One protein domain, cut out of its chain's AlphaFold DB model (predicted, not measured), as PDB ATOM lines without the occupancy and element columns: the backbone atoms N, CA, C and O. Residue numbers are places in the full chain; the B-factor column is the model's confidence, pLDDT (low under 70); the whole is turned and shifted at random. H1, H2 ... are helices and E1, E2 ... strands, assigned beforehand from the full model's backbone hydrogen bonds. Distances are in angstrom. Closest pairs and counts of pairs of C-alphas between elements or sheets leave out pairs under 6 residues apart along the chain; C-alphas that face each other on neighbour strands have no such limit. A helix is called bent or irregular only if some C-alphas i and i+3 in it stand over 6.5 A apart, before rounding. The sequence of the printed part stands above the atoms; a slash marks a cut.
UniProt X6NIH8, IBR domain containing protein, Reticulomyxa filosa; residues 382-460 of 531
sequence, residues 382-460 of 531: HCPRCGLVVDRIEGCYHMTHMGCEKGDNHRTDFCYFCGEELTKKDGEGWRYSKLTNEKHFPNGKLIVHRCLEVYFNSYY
ATOM      1  N   HIS A 382     -27.775 -52.490  44.467       92.62
ATOM      2  CA  HIS A 382     -28.473 -52.871  45.681       92.62
ATOM      3  C   HIS A 382     -28.138 -51.910  46.822       92.62
ATOM      4  O   HIS A 382     -26.995 -51.477  46.979       92.62
ATOM      5  N   CYS A 383     -29.122 -51.632  47.672       94.19
ATOM      6  CA  CYS A 383     -28.871 -51.039  48.975       94.19
ATOM      7  C   CYS A 383     -28.011 -52.010  49.812       94.19
ATOM      8  O   CYS A 383     -28.437 -53.148  50.028       94.19
ATOM      9  N   PRO A 384     -26.858 -51.584  50.362       92.62
ATOM     10  CA  PRO A 384     -25.932 -52.484  51.059       92.62
ATOM     11  C   PRO A 384     -26.493 -53.070  52.364       92.62
ATOM     12  O   PRO A 384     -25.960 -54.049  52.879       92.62
ATOM     13  N   ARG A 385     -27.571 -52.491  52.914       91.75
ATOM     14  CA  ARG A 385     -28.207 -52.961  54.157       91.75
ATOM     15  C   ARG A 385     -29.378 -53.908  53.901       91.75
ATOM     16  O   ARG A 385     -29.441 -54.962  54.531       91.75
ATOM     17  N   CYS A 386     -30.318 -53.546  53.025       92.50
ATOM     18  CA  CYS A 386     -31.532 -54.340  52.794       92.50
ATOM     19  C   CYS A 386     -31.528 -55.181  51.514       92.50
ATOM     20  O   CYS A 386     -32.345 -56.091  51.423       92.50
ATOM     21  N   GLY A 387     -30.632 -54.916  50.561       90.44
ATOM     22  CA  GLY A 387     -30.561 -55.640  49.291       90.44
ATOM     23  C   GLY A 387     -31.571 -55.190  48.231       90.44
ATOM     24  O   GLY A 387     -31.518 -55.695  47.115       90.44
ATOM     25  N   LEU A 388     -32.457 -54.231  48.533       92.25
ATOM     26  CA  LEU A 388     -33.374 -53.675  47.533       92.25
ATOM     27  C   LEU A 388     -32.593 -53.040  46.384       92.25
ATOM     28  O   LEU A 388     -31.640 -52.294  46.616       92.25
ATOM     29  N   VAL A 389     -33.018 -53.334  45.162       91.75
ATOM     30  CA  VAL A 389     -32.468 -52.746  43.942       91.75
ATOM     31  C   VAL A 389     -32.913 -51.295  43.836       91.75
ATOM     32  O   VAL A 389     -34.087 -50.974  44.007       91.75
ATOM     33  N   VAL A 390     -31.960 -50.422  43.541       91.62
ATOM     34  CA  VAL A 390     -32.160 -48.994  43.350       91.62
ATOM     35  C   VAL A 390     -31.727 -48.640  41.932       91.62
ATOM     36  O   VAL A 390     -30.588 -48.896  41.527       91.62
ATOM     37  N   ASP A 391     -32.637 -48.027  41.186       92.62
ATOM     38  CA  ASP A 391     -32.342 -47.388  39.907       92.62
ATOM     39  C   ASP A 391     -31.910 -45.933  40.143       92.62
ATOM     40  O   ASP A 391     -32.471 -45.231  40.992       92.62
ATOM     41  N   ARG A 392     -30.896 -45.478  39.406       90.38
ATOM     42  CA  ARG A 392     -30.465 -44.079  39.392       90.38
ATOM     43  C   ARG A 392     -30.820 -43.483  38.038       90.38
ATOM     44  O   ARG A 392     -30.069 -43.641  37.082       90.38
ATOM     45  N   ILE A 393     -31.892 -42.699  38.023       84.50
ATOM     46  CA  ILE A 393     -32.367 -41.988  36.831       84.50
ATOM     47  C   ILE A 393     -31.349 -40.920  36.398       84.50
ATOM     48  O   ILE A 393     -30.900 -40.904  35.258       84.50
ATOM     49  N   GLU A 394     -30.930 -40.050  37.323       78.88
ATOM     50  CA  GLU A 394     -29.979 -38.967  37.051       78.88
ATOM     51  C   GLU A 394     -29.311 -38.447  38.340       78.88
ATOM     52  O   GLU A 394     -29.648 -38.854  39.453       78.88
ATOM     53  N   GLY A 395     -28.338 -37.543  38.199       82.56
ATOM     54  CA  GLY A 395     -27.728 -36.834  39.325       82.56
ATOM     55  C   GLY A 395     -26.548 -37.546  39.999       82.56
ATOM     56  O   GLY A 395     -25.763 -38.264  39.373       82.56
ATOM     57  N   CYS A 396     -26.355 -37.267  41.289       84.25
ATOM     58  CA  CYS A 396     -25.162 -37.659  42.041       84.25
ATOM     59  C   CYS A 396     -25.071 -39.181  42.268       84.25
ATOM     60  O   CYS A 396     -26.079 -39.863  42.424       84.25
ATOM     61  N   TYR A 397     -23.846 -39.713  42.362       88.06
ATOM     62  CA  TYR A 397     -23.602 -41.102  42.781       88.06
ATOM     63  C   TYR A 397     -23.782 -41.323  44.290       88.06
ATOM     64  O   TYR A 397     -23.720 -42.458  44.747       88.06
ATOM     65  N   HIS A 398     -23.984 -40.273  45.085       90.94
ATOM     66  CA  HIS A 398     -24.394 -40.409  46.478       90.94
ATOM     67  C   HIS A 398     -25.899 -40.693  46.532       90.94
ATOM     68  O   HIS A 398     -26.704 -39.792  46.284       90.94
ATOM     69  N   MET A 399     -26.267 -41.922  46.881       91.62
ATOM     70  CA  MET A 399     -27.654 -42.354  46.982       91.62
ATOM     71  C   MET A 399     -28.088 -42.443  48.443       91.62
ATOM     72  O   MET A 399     -27.345 -42.938  49.286       91.62
ATOM     73  N   THR A 400     -29.312 -42.003  48.733       91.75
ATOM     74  CA  THR A 400     -29.934 -42.136  50.055       91.75
ATOM     75  C   THR A 400     -31.201 -42.965  49.922       91.75
ATOM     76  O   THR A 400     -32.195 -42.508  49.365       91.75
ATOM     77  N   HIS A 401     -31.185 -44.179  50.460       91.75
ATOM     78  CA  HIS A 401     -32.365 -45.030  50.534       91.75
ATOM     79  C   HIS A 401     -33.138 -44.744  51.829       91.75
ATOM     80  O   HIS A 401     -32.641 -45.002  52.928       91.75
ATOM     81  N   MET A 402     -34.349 -44.202  51.687       90.81
ATOM     82  CA  MET A 402     -35.295 -43.937  52.775       90.81
ATOM     83  C   MET A 402     -36.275 -45.109  52.915       90.81
ATOM     84  O   MET A 402     -36.678 -45.687  51.913       90.81
ATOM     85  N   GLY A 403     -36.676 -45.451  54.140       88.69
ATOM     86  CA  GLY A 403     -37.526 -46.619  54.412       88.69
ATOM     87  C   GLY A 403     -36.753 -47.938  54.529       88.69
ATOM     88  O   GLY A 403     -37.351 -49.008  54.521       88.69
ATOM     89  N   CYS A 404     -35.425 -47.887  54.657       91.62
ATOM     90  CA  CYS A 404     -34.604 -49.082  54.800       91.62
ATOM     91  C   CYS A 404     -34.844 -49.737  56.166       91.62
ATOM     92  O   CYS A 404     -34.323 -49.257  57.167       91.62
ATOM     93  N   GLU A 405     -35.571 -50.854  56.226       88.31
ATOM     94  CA  GLU A 405     -35.873 -51.554  57.492       88.31
ATOM     95  C   GLU A 405     -34.622 -51.917  58.304       88.31
ATOM     96  O   GLU A 405     -34.634 -51.918  59.531       88.31
ATOM     97  N   LYS A 406     -33.523 -52.212  57.600       90.38
ATOM     98  CA  LYS A 406     -32.230 -52.569  58.193       90.38
ATOM     99  C   LYS A 406     -31.299 -51.367  58.366       90.38
ATOM    100  O   LYS A 406     -30.183 -51.556  58.843       90.38
ATOM    101  N   GLY A 407     -31.693 -50.171  57.933       84.75
ATOM    102  CA  GLY A 407     -30.895 -48.947  57.983       84.75
ATOM    103  C   GLY A 407     -31.078 -48.175  59.288       84.75
ATOM    104  O   GLY A 407     -32.118 -48.265  59.942       84.75
ATOM    105  N   ASP A 408     -30.084 -47.376  59.656       85.12
ATOM    106  CA  ASP A 408     -30.158 -46.557  60.864       85.12
ATOM    107  C   ASP A 408     -31.179 -45.428  60.638       85.12
ATOM    108  O   ASP A 408     -31.138 -44.732  59.623       85.12
ATOM    109  N   ASN A 409     -32.143 -45.263  61.550       87.31
ATOM    110  CA  ASN A 409     -33.292 -44.359  61.374       87.31
ATOM    111  C   ASN A 409     -34.071 -44.588  60.062       87.31
ATOM    112  O   ASN A 409     -34.577 -43.638  59.465       87.31
ATOM    113  N   HIS A 410     -34.167 -45.842  59.606       90.19
ATOM    114  CA  HIS A 410     -34.769 -46.209  58.321       90.19
ATOM    115  C   HIS A 410     -34.097 -45.550  57.110       90.19
ATOM    116  O   HIS A 410     -34.734 -45.315  56.081       90.19
ATOM    117  N   ARG A 411     -32.809 -45.228  57.224       91.56
ATOM    118  CA  ARG A 411     -32.030 -44.560  56.188       91.56
ATOM    119  C   ARG A 411     -30.740 -45.324  55.921       91.56
ATOM    120  O   ARG A 411     -30.119 -45.888  56.820       91.56
ATOM    121  N   THR A 412     -30.324 -45.369  54.665       93.44
ATOM    122  CA  THR A 412     -29.008 -45.887  54.284       93.44
ATOM    123  C   THR A 412     -28.444 -45.038  53.162       93.44
ATOM    124  O   THR A 412     -29.034 -44.962  52.087       93.44
ATOM    125  N   ASP A 413     -27.303 -44.408  53.410       93.19
ATOM    126  CA  ASP A 413     -26.549 -43.676  52.400       93.19
ATOM    127  C   ASP A 413     -25.475 -44.593  51.820       93.19
ATOM    128  O   ASP A 413     -24.804 -45.317  52.556       93.19
ATOM    129  N   PHE A 414     -25.327 -44.605  50.500       93.25
ATOM    130  CA  PHE A 414     -24.354 -45.452  49.822       93.25
ATOM    131  C   PHE A 414     -23.888 -44.833  48.503       93.25
ATOM    132  O   PHE A 414     -24.556 -43.983  47.910       93.25
ATOM    133  N   CYS A 415     -22.714 -45.247  48.040       91.06
ATOM    134  CA  CYS A 415     -22.194 -44.847  46.741       91.06
ATOM    135  C   CYS A 415     -22.769 -45.755  45.648       91.06
ATOM    136  O   CYS A 415     -22.513 -46.953  45.632       91.06
ATOM    137  N   TYR A 416     -23.499 -45.192  44.691       91.56
ATOM    138  CA  TYR A 416     -24.066 -45.916  43.553       91.56
ATOM    139  C   TYR A 416     -22.993 -46.436  42.577       91.56
ATOM    140  O   TYR A 416     -23.219 -47.375  41.822       91.56
ATOM    141  N   PHE A 417     -21.789 -45.861  42.577       88.25
ATOM    142  CA  PHE A 417     -20.725 -46.349  41.699       88.25
ATOM    143  C   PHE A 417     -20.133 -47.674  42.205       88.25
ATOM    144  O   PHE A 417     -20.112 -48.649  41.457       88.25
ATOM    145  N   CYS A 418     -19.709 -47.742  43.473       86.06
ATOM    146  CA  CYS A 418     -19.081 -48.939  44.057       86.06
ATOM    147  C   CYS A 418     -20.015 -49.817  44.905       86.06
ATOM    148  O   CYS A 418     -19.634 -50.927  45.259       86.06
ATOM    149  N   GLY A 419     -21.216 -49.346  45.244       88.62
ATOM    150  CA  GLY A 419     -22.169 -50.048  46.112       88.62
ATOM    151  C   GLY A 419     -21.870 -49.948  47.613       88.62
ATOM    152  O   GLY A 419     -22.571 -50.563  48.411       88.62
ATOM    153  N   GLU A 420     -20.848 -49.194  48.025       89.19
ATOM    154  CA  GLU A 420     -20.423 -49.159  49.427       89.19
ATOM    155  C   GLU A 420     -21.308 -48.258  50.303       89.19
ATOM    156  O   GLU A 420     -21.654 -47.141  49.914       89.19
ATOM    157  N   GLU A 421     -21.614 -48.723  51.519       92.81
ATOM    158  CA  GLU A 421     -22.280 -47.940  52.565       92.81
ATOM    159  C   GLU A 421     -21.425 -46.734  52.980       92.81
ATOM    160  O   GLU A 421     -20.208 -46.833  53.174       92.81
ATOM    161  N   LEU A 422     -22.080 -45.586  53.135       91.31
ATOM    162  CA  LEU A 422     -21.464 -44.343  53.566       91.31
ATOM    163  C   LEU A 422     -21.773 -44.073  55.034       91.31
ATOM    164  O   LEU A 422     -22.841 -44.395  55.544       91.31
ATOM    165  N   THR A 423     -20.832 -43.423  55.706       89.44
ATOM    166  CA  THR A 423     -20.926 -42.996  57.099       89.44
ATOM    167  C   THR A 423     -20.819 -41.481  57.206       89.44
ATOM    168  O   THR A 423     -20.266 -40.790  56.336       89.44
ATOM    169  N   LYS A 424     -21.393 -40.956  58.289       88.69
ATOM    170  CA  LYS A 424     -21.356 -39.539  58.637       88.69
ATOM    171  C   LYS A 424     -20.186 -39.252  59.577       88.69
ATOM    172  O   LYS A 424     -20.019 -39.955  60.567       88.69
ATOM    173  N   LYS A 425     -19.448 -38.170  59.313       84.12
ATOM    174  CA  LYS A 425     -18.554 -37.531  60.297       84.12
ATOM    175  C   LYS A 425     -19.050 -36.134  60.645       84.12
ATOM    176  O   LYS A 425     -19.786 -35.516  59.864       84.12
ATOM    177  N   ASP A 426     -18.678 -35.670  61.833       77.69
ATOM    178  CA  ASP A 426     -19.131 -34.395  62.385       77.69
ATOM    179  C   ASP A 426     -18.825 -33.238  61.427       77.69
ATOM    180  O   ASP A 426     -17.704 -33.069  60.959       77.69
ATOM    181  N   GLY A 427     -19.865 -32.476  61.079       74.56
ATOM    182  CA  GLY A 427     -19.782 -31.317  60.182       74.56
ATOM    183  C   GLY A 427     -19.821 -31.603  58.673       74.56
ATOM    184  O   GLY A 427     -20.131 -30.688  57.916       74.56
ATOM    185  N   GLU A 428     -19.593 -32.838  58.207       74.94
ATOM    186  CA  GLU A 428     -19.377 -33.108  56.766       74.94
ATOM    187  C   GLU A 428     -20.421 -34.019  56.086       74.94
ATOM    188  O   GLU A 428     -20.405 -34.191  54.863       74.94
ATOM    189  N   GLY A 429     -21.376 -34.561  56.846       83.50
ATOM    190  CA  GLY A 429     -22.458 -35.397  56.306       83.50
ATOM    191  C   GLY A 429     -22.006 -36.804  55.882       83.50
ATOM    192  O   GLY A 429     -20.907 -37.242  56.217       83.50
ATOM    193  N   TRP A 430     -22.878 -37.530  55.171       87.44
ATOM    194  CA  TRP A 430     -22.686 -38.930  54.752       87.44
ATOM    195  C   TRP A 430     -21.768 -39.031  53.531       87.44
ATOM    196  O   TRP A 430     -22.212 -39.086  52.393       87.44
ATOM    197  N   ARG A 431     -20.455 -38.952  53.744       86.06
ATOM    198  CA  ARG A 431     -19.482 -38.859  52.639       86.06
ATOM    199  C   ARG A 431     -18.303 -39.803  52.774       86.06
ATOM    200  O   ARG A 431     -17.420 -39.762  51.920       86.06
ATOM    201  N   TYR A 432     -18.269 -40.612  53.824       86.44
ATOM    202  CA  TYR A 432     -17.121 -41.446  54.143       86.44
ATOM    203  C   TYR A 432     -17.433 -42.909  53.893       86.44
ATOM    204  O   TYR A 432     -18.496 -43.378  54.278       86.44
ATOM    205  N   SER A 433     -16.513 -43.627  53.264       84.88
ATOM    206  CA  SER A 433     -16.549 -45.083  53.168       84.88
ATOM    207  C   SER A 433     -16.665 -45.690  54.570       84.88
ATOM    208  O   SER A 433     -15.979 -45.261  55.498       84.88
ATOM    209  N   LYS A 434     -17.550 -46.672  54.743       85.44
ATOM    210  CA  LYS A 434     -17.653 -47.422  56.001       85.44
ATOM    211  C   LYS A 434     -16.457 -48.353  56.207       85.44
ATOM    212  O   LYS A 434     -16.085 -48.604  57.350       85.44
ATOM    213  N   LEU A 435     -15.868 -48.855  55.121       82.94
ATOM    214  CA  LEU A 435     -14.748 -49.796  55.150       82.94
ATOM    215  C   LEU A 435     -13.408 -49.097  55.397       82.94
ATOM    216  O   LEU A 435     -12.670 -49.486  56.299       82.94
ATOM    217  N   THR A 436     -13.086 -48.073  54.608       80.81
ATOM    218  CA  THR A 436     -11.779 -47.396  54.637       80.81
ATOM    219  C   THR A 436     -11.793 -46.122  55.472       80.81
ATOM    220  O   THR A 436     -10.739 -45.573  55.781       80.81
ATOM    221  N   ASN A 437     -12.978 -45.634  55.858       82.81
ATOM    222  CA  ASN A 437     -13.162 -44.365  56.564       82.81
ATOM    223  C   ASN A 437     -12.664 -43.135  55.773       82.81
ATOM    224  O   ASN A 437     -12.558 -42.029  56.324       82.81
ATOM    225  N   GLU A 438     -12.377 -43.313  54.480       82.56
ATOM    226  CA  GLU A 438     -11.955 -42.262  53.566       82.56
ATOM    227  C   GLU A 438     -13.134 -41.527  52.942       82.56
ATOM    228  O   GLU A 438     -14.242 -42.046  52.825       82.56
ATOM    229  N   LYS A 439     -12.895 -40.293  52.499       84.31
ATOM    230  CA  LYS A 439     -13.930 -39.469  51.880       84.31
ATOM    231  C   LYS A 439     -14.191 -39.933  50.444       84.31
ATOM    232  O   LYS A 439     -13.375 -39.702  49.556       84.31
ATOM    233  N   HIS A 440     -15.365 -40.518  50.219       80.00
ATOM    234  CA  HIS A 440     -15.859 -40.920  48.900       80.00
ATOM    235  C   HIS A 440     -16.239 -39.713  48.025       80.00
ATOM    236  O   HIS A 440     -16.046 -39.743  46.811       80.00
ATOM    237  N   PHE A 441     -16.752 -38.641  48.651       82.44
ATOM    238  CA  PHE A 441     -17.237 -37.435  47.965       82.44
ATOM    239  C   PHE A 441     -16.589 -36.134  48.479       82.44
ATOM    240  O   PHE A 441     -17.249 -35.316  49.145       82.44
ATOM    241  N   PRO A 442     -15.295 -35.886  48.213       72.75
ATOM    242  CA  PRO A 442     -14.699 -34.580  48.467       72.75
ATOM    243  C   PRO A 442     -15.395 -33.524  47.604       72.75
ATOM    244  O   PRO A 442     -15.577 -33.685  46.402       72.75
ATOM    245  N   ASN A 443     -15.871 -32.458  48.251       68.75
ATOM    246  CA  ASN A 443     -16.639 -31.376  47.623       68.75
ATOM    247  C   ASN A 443     -17.925 -31.825  46.895       68.75
ATOM    248  O   ASN A 443     -18.437 -31.107  46.047       68.75
ATOM    249  N   GLY A 444     -18.474 -32.999  47.238       66.50
ATOM    250  CA  GLY A 444     -19.715 -33.513  46.642       66.50
ATOM    251  C   GLY A 444     -19.533 -34.168  45.270       66.50
ATOM    252  O   GLY A 444     -20.525 -34.543  44.652       66.50
ATOM    253  N   LYS A 445     -18.290 -34.336  44.800       70.56
ATOM    254  CA  LYS A 445     -17.959 -35.051  43.561       70.56
ATOM    255  C   LYS A 445     -17.365 -36.419  43.877       70.56
ATOM    256  O   LYS A 445     -16.614 -36.554  44.838       70.56
ATOM    257  N   LEU A 446     -17.712 -37.421  43.072       74.00
ATOM    258  CA  LEU A 446     -17.173 -38.776  43.183       74.00
ATOM    259  C   LEU A 446     -15.681 -38.788  42.810       74.00
ATOM    260  O   LEU A 446     -15.317 -38.245  41.767       74.00
ATOM    261  N   ILE A 447     -14.835 -39.453  43.605       69.38
ATOM    262  CA  ILE A 447     -13.473 -39.825  43.184       69.38
ATOM    263  C   ILE A 447     -13.461 -41.296  42.768       69.38
ATOM    264  O   ILE A 447     -13.470 -42.187  43.614       69.38
ATOM    265  N   VAL A 448     -13.383 -41.539  41.459       64.62
ATOM    266  CA  VAL A 448     -13.449 -42.886  40.865       64.62
ATOM    267  C   VAL A 448     -12.296 -43.794  41.326       64.62
ATOM    268  O   VAL A 448     -12.538 -44.960  41.625       64.62
ATOM    269  N   HIS A 449     -11.069 -43.275  41.478       60.34
ATOM    270  CA  HIS A 449      -9.907 -44.082  41.902       60.34
ATOM    271  C   HIS A 449     -10.108 -44.761  43.270       60.34
ATOM    272  O   HIS A 449      -9.798 -45.937  43.425       60.34
ATOM    273  N   ARG A 450     -10.708 -44.062  44.245       59.81
ATOM    274  CA  ARG A 450     -10.978 -44.634  45.582       59.81
ATOM    275  C   ARG A 450     -12.044 -45.724  45.550       59.81
ATOM    276  O   ARG A 450     -11.987 -46.674  46.319       59.81
ATOM    277  N   CYS A 451     -13.012 -45.607  44.643       62.72
ATOM    278  CA  CYS A 451     -14.011 -46.648  44.439       62.72
ATOM    279  C   CYS A 451     -13.416 -47.916  43.806       62.72
ATOM    280  O   CYS A 451     -13.885 -49.016  44.097       62.72
ATOM    281  N   LEU A 452     -12.401 -47.773  42.947       53.81
ATOM    282  CA  LEU A 452     -11.736 -48.902  42.295       53.81
ATOM    283  C   LEU A 452     -10.903 -49.724  43.289       53.81
ATOM    284  O   LEU A 452     -10.946 -50.950  43.225       53.81
ATOM    285  N   GLU A 453     -10.234 -49.097  44.262       46.25
ATOM    286  CA  GLU A 453      -9.492 -49.813  45.321       46.25
ATOM    287  C   GLU A 453     -10.381 -50.783  46.122       46.25
ATOM    288  O   GLU A 453      -9.971 -51.904  46.429       46.25
ATOM    289  N   VAL A 454     -11.637 -50.408  46.390       43.00
ATOM    290  CA  VAL A 454     -12.623 -51.285  47.050       43.00
ATOM    291  C   VAL A 454     -13.067 -52.428  46.128       43.00
ATOM    292  O   VAL A 454     -13.213 -53.562  46.585       43.00
ATOM    293  N   TYR A 455     -13.216 -52.167  44.823       35.44
ATOM    294  CA  TYR A 455     -13.585 -53.183  43.831       35.44
ATOM    295  C   TYR A 455     -12.501 -54.266  43.694       35.44
ATOM    296  O   TYR A 455     -12.804 -55.463  43.665       35.44
ATOM    297  N   PHE A 456     -11.225 -53.867  43.698       33.16
ATOM    298  CA  PHE A 456     -10.104 -54.798  43.571       33.16
ATOM    299  C   PHE A 456      -9.695 -55.493  44.886       33.16
ATOM    300  O   PHE A 456      -9.113 -56.579  44.838       33.16
ATOM    301  N   ASN A 457     -10.034 -54.952  46.064       33.25
ATOM    302  CA  ASN A 457      -9.724 -55.588  47.358       33.25
ATOM    303  C   ASN A 457     -10.401 -56.958  47.570       33.25
ATOM    304  O   ASN A 457      -9.927 -57.762  48.374       33.25
ATOM    305  N   SER A 458     -11.450 -57.276  46.804       35.25
ATOM    306  CA  SER A 458     -12.045 -58.620  46.769       35.25
ATOM    307  C   SER A 458     -11.143 -59.667  46.086       35.25
ATOM    308  O   SER A 458     -11.166 -60.838  46.462       35.25
ATOM    309  N   TYR A 459     -10.284 -59.246  45.148       31.22
ATOM    310  CA  TYR A 459      -9.344 -60.109  44.423       31.22
ATOM    311  C   TYR A 459      -7.940 -60.154  45.061       31.22
ATOM    312  O   TYR A 459      -7.237 -61.159  44.931       31.22
ATOM    313  N   TYR A 460      -7.526 -59.115  45.799       31.61
ATOM    314  CA  TYR A 460      -6.166 -59.023  46.354       31.61
ATOM    315  C   TYR A 460      -5.902 -59.880  47.603       31.61
ATOM    316  O   TYR A 460      -4.769 -60.327  47.782       31.61
TER     317      TYR A 460
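Overview. This is residues 382 to 460 of the 531 residues of the protein "IBR domain containing protein" of Reticulomyxa filosa (UniProt X6NIH8). Two small strand hairpins, E1 with E2 and E3 with E4, are set crosswise next to each other amid long loops, and one helix, H1, lies off to one side. The leading residues 382 to 390 pass over one face of the first hairpin. The printed part has 79 residues, in the order E1, E2, E3, E4, H1; both sheets are antiparallel, the class is mixed, and under half of the residues are in named elements. The whole is compact and rounded, with a radius of gyration of the C-alphas of 12.2 A and spans of 32 by 31 by 24 A.

Along the chain. E1, residues 398 to 402, begins at C-alpha 398 (-24.394, -40.409, 46.478) and is 13.1 A long. E2, residues 411 to 415, measures 13.6 A, E3, residues 422 to 425, 10.0 A, and E4, residues 429 to 433, 11.8 A. H1, residues 448 to 460, is 18.5 A long and ends at C-alpha 460 (-6.166, -59.023, 46.354). H1 is neither bent nor irregular, but only just: C-alphas 455 and 458 are 6.4 A apart.

Arrangement. The hairpin E1 and E2 is antiparallel at 158 degrees, with N 401 and O 412 2.8 A apart, within hydrogen-bond range. The closest C-alphas of E2 and E3 are those of Phe 414 and Leu 422, 4.9 A apart. The hairpin E3 and E4 is antiparallel at 124 degrees, with N 423 and O 432 at 2.7 A, within hydrogen-bond range. E1 and E4 are only just apart, at 8.0 A. H1 is apart from E1, E2 and E3; in it 6 of 9 O i to N i+4 pairs are within hydrogen-bond range.

Size, cuts and confidence. The C-alphas farthest apart, those of Gly 403 and Tyr 460, are 34.7 A apart. The printed part has no cut. The link E4 to H1 is long, with 14 residues. Mean pLDDT of the printed part is 79.4; residues 443 to 444 and 447 to 460 are under 70.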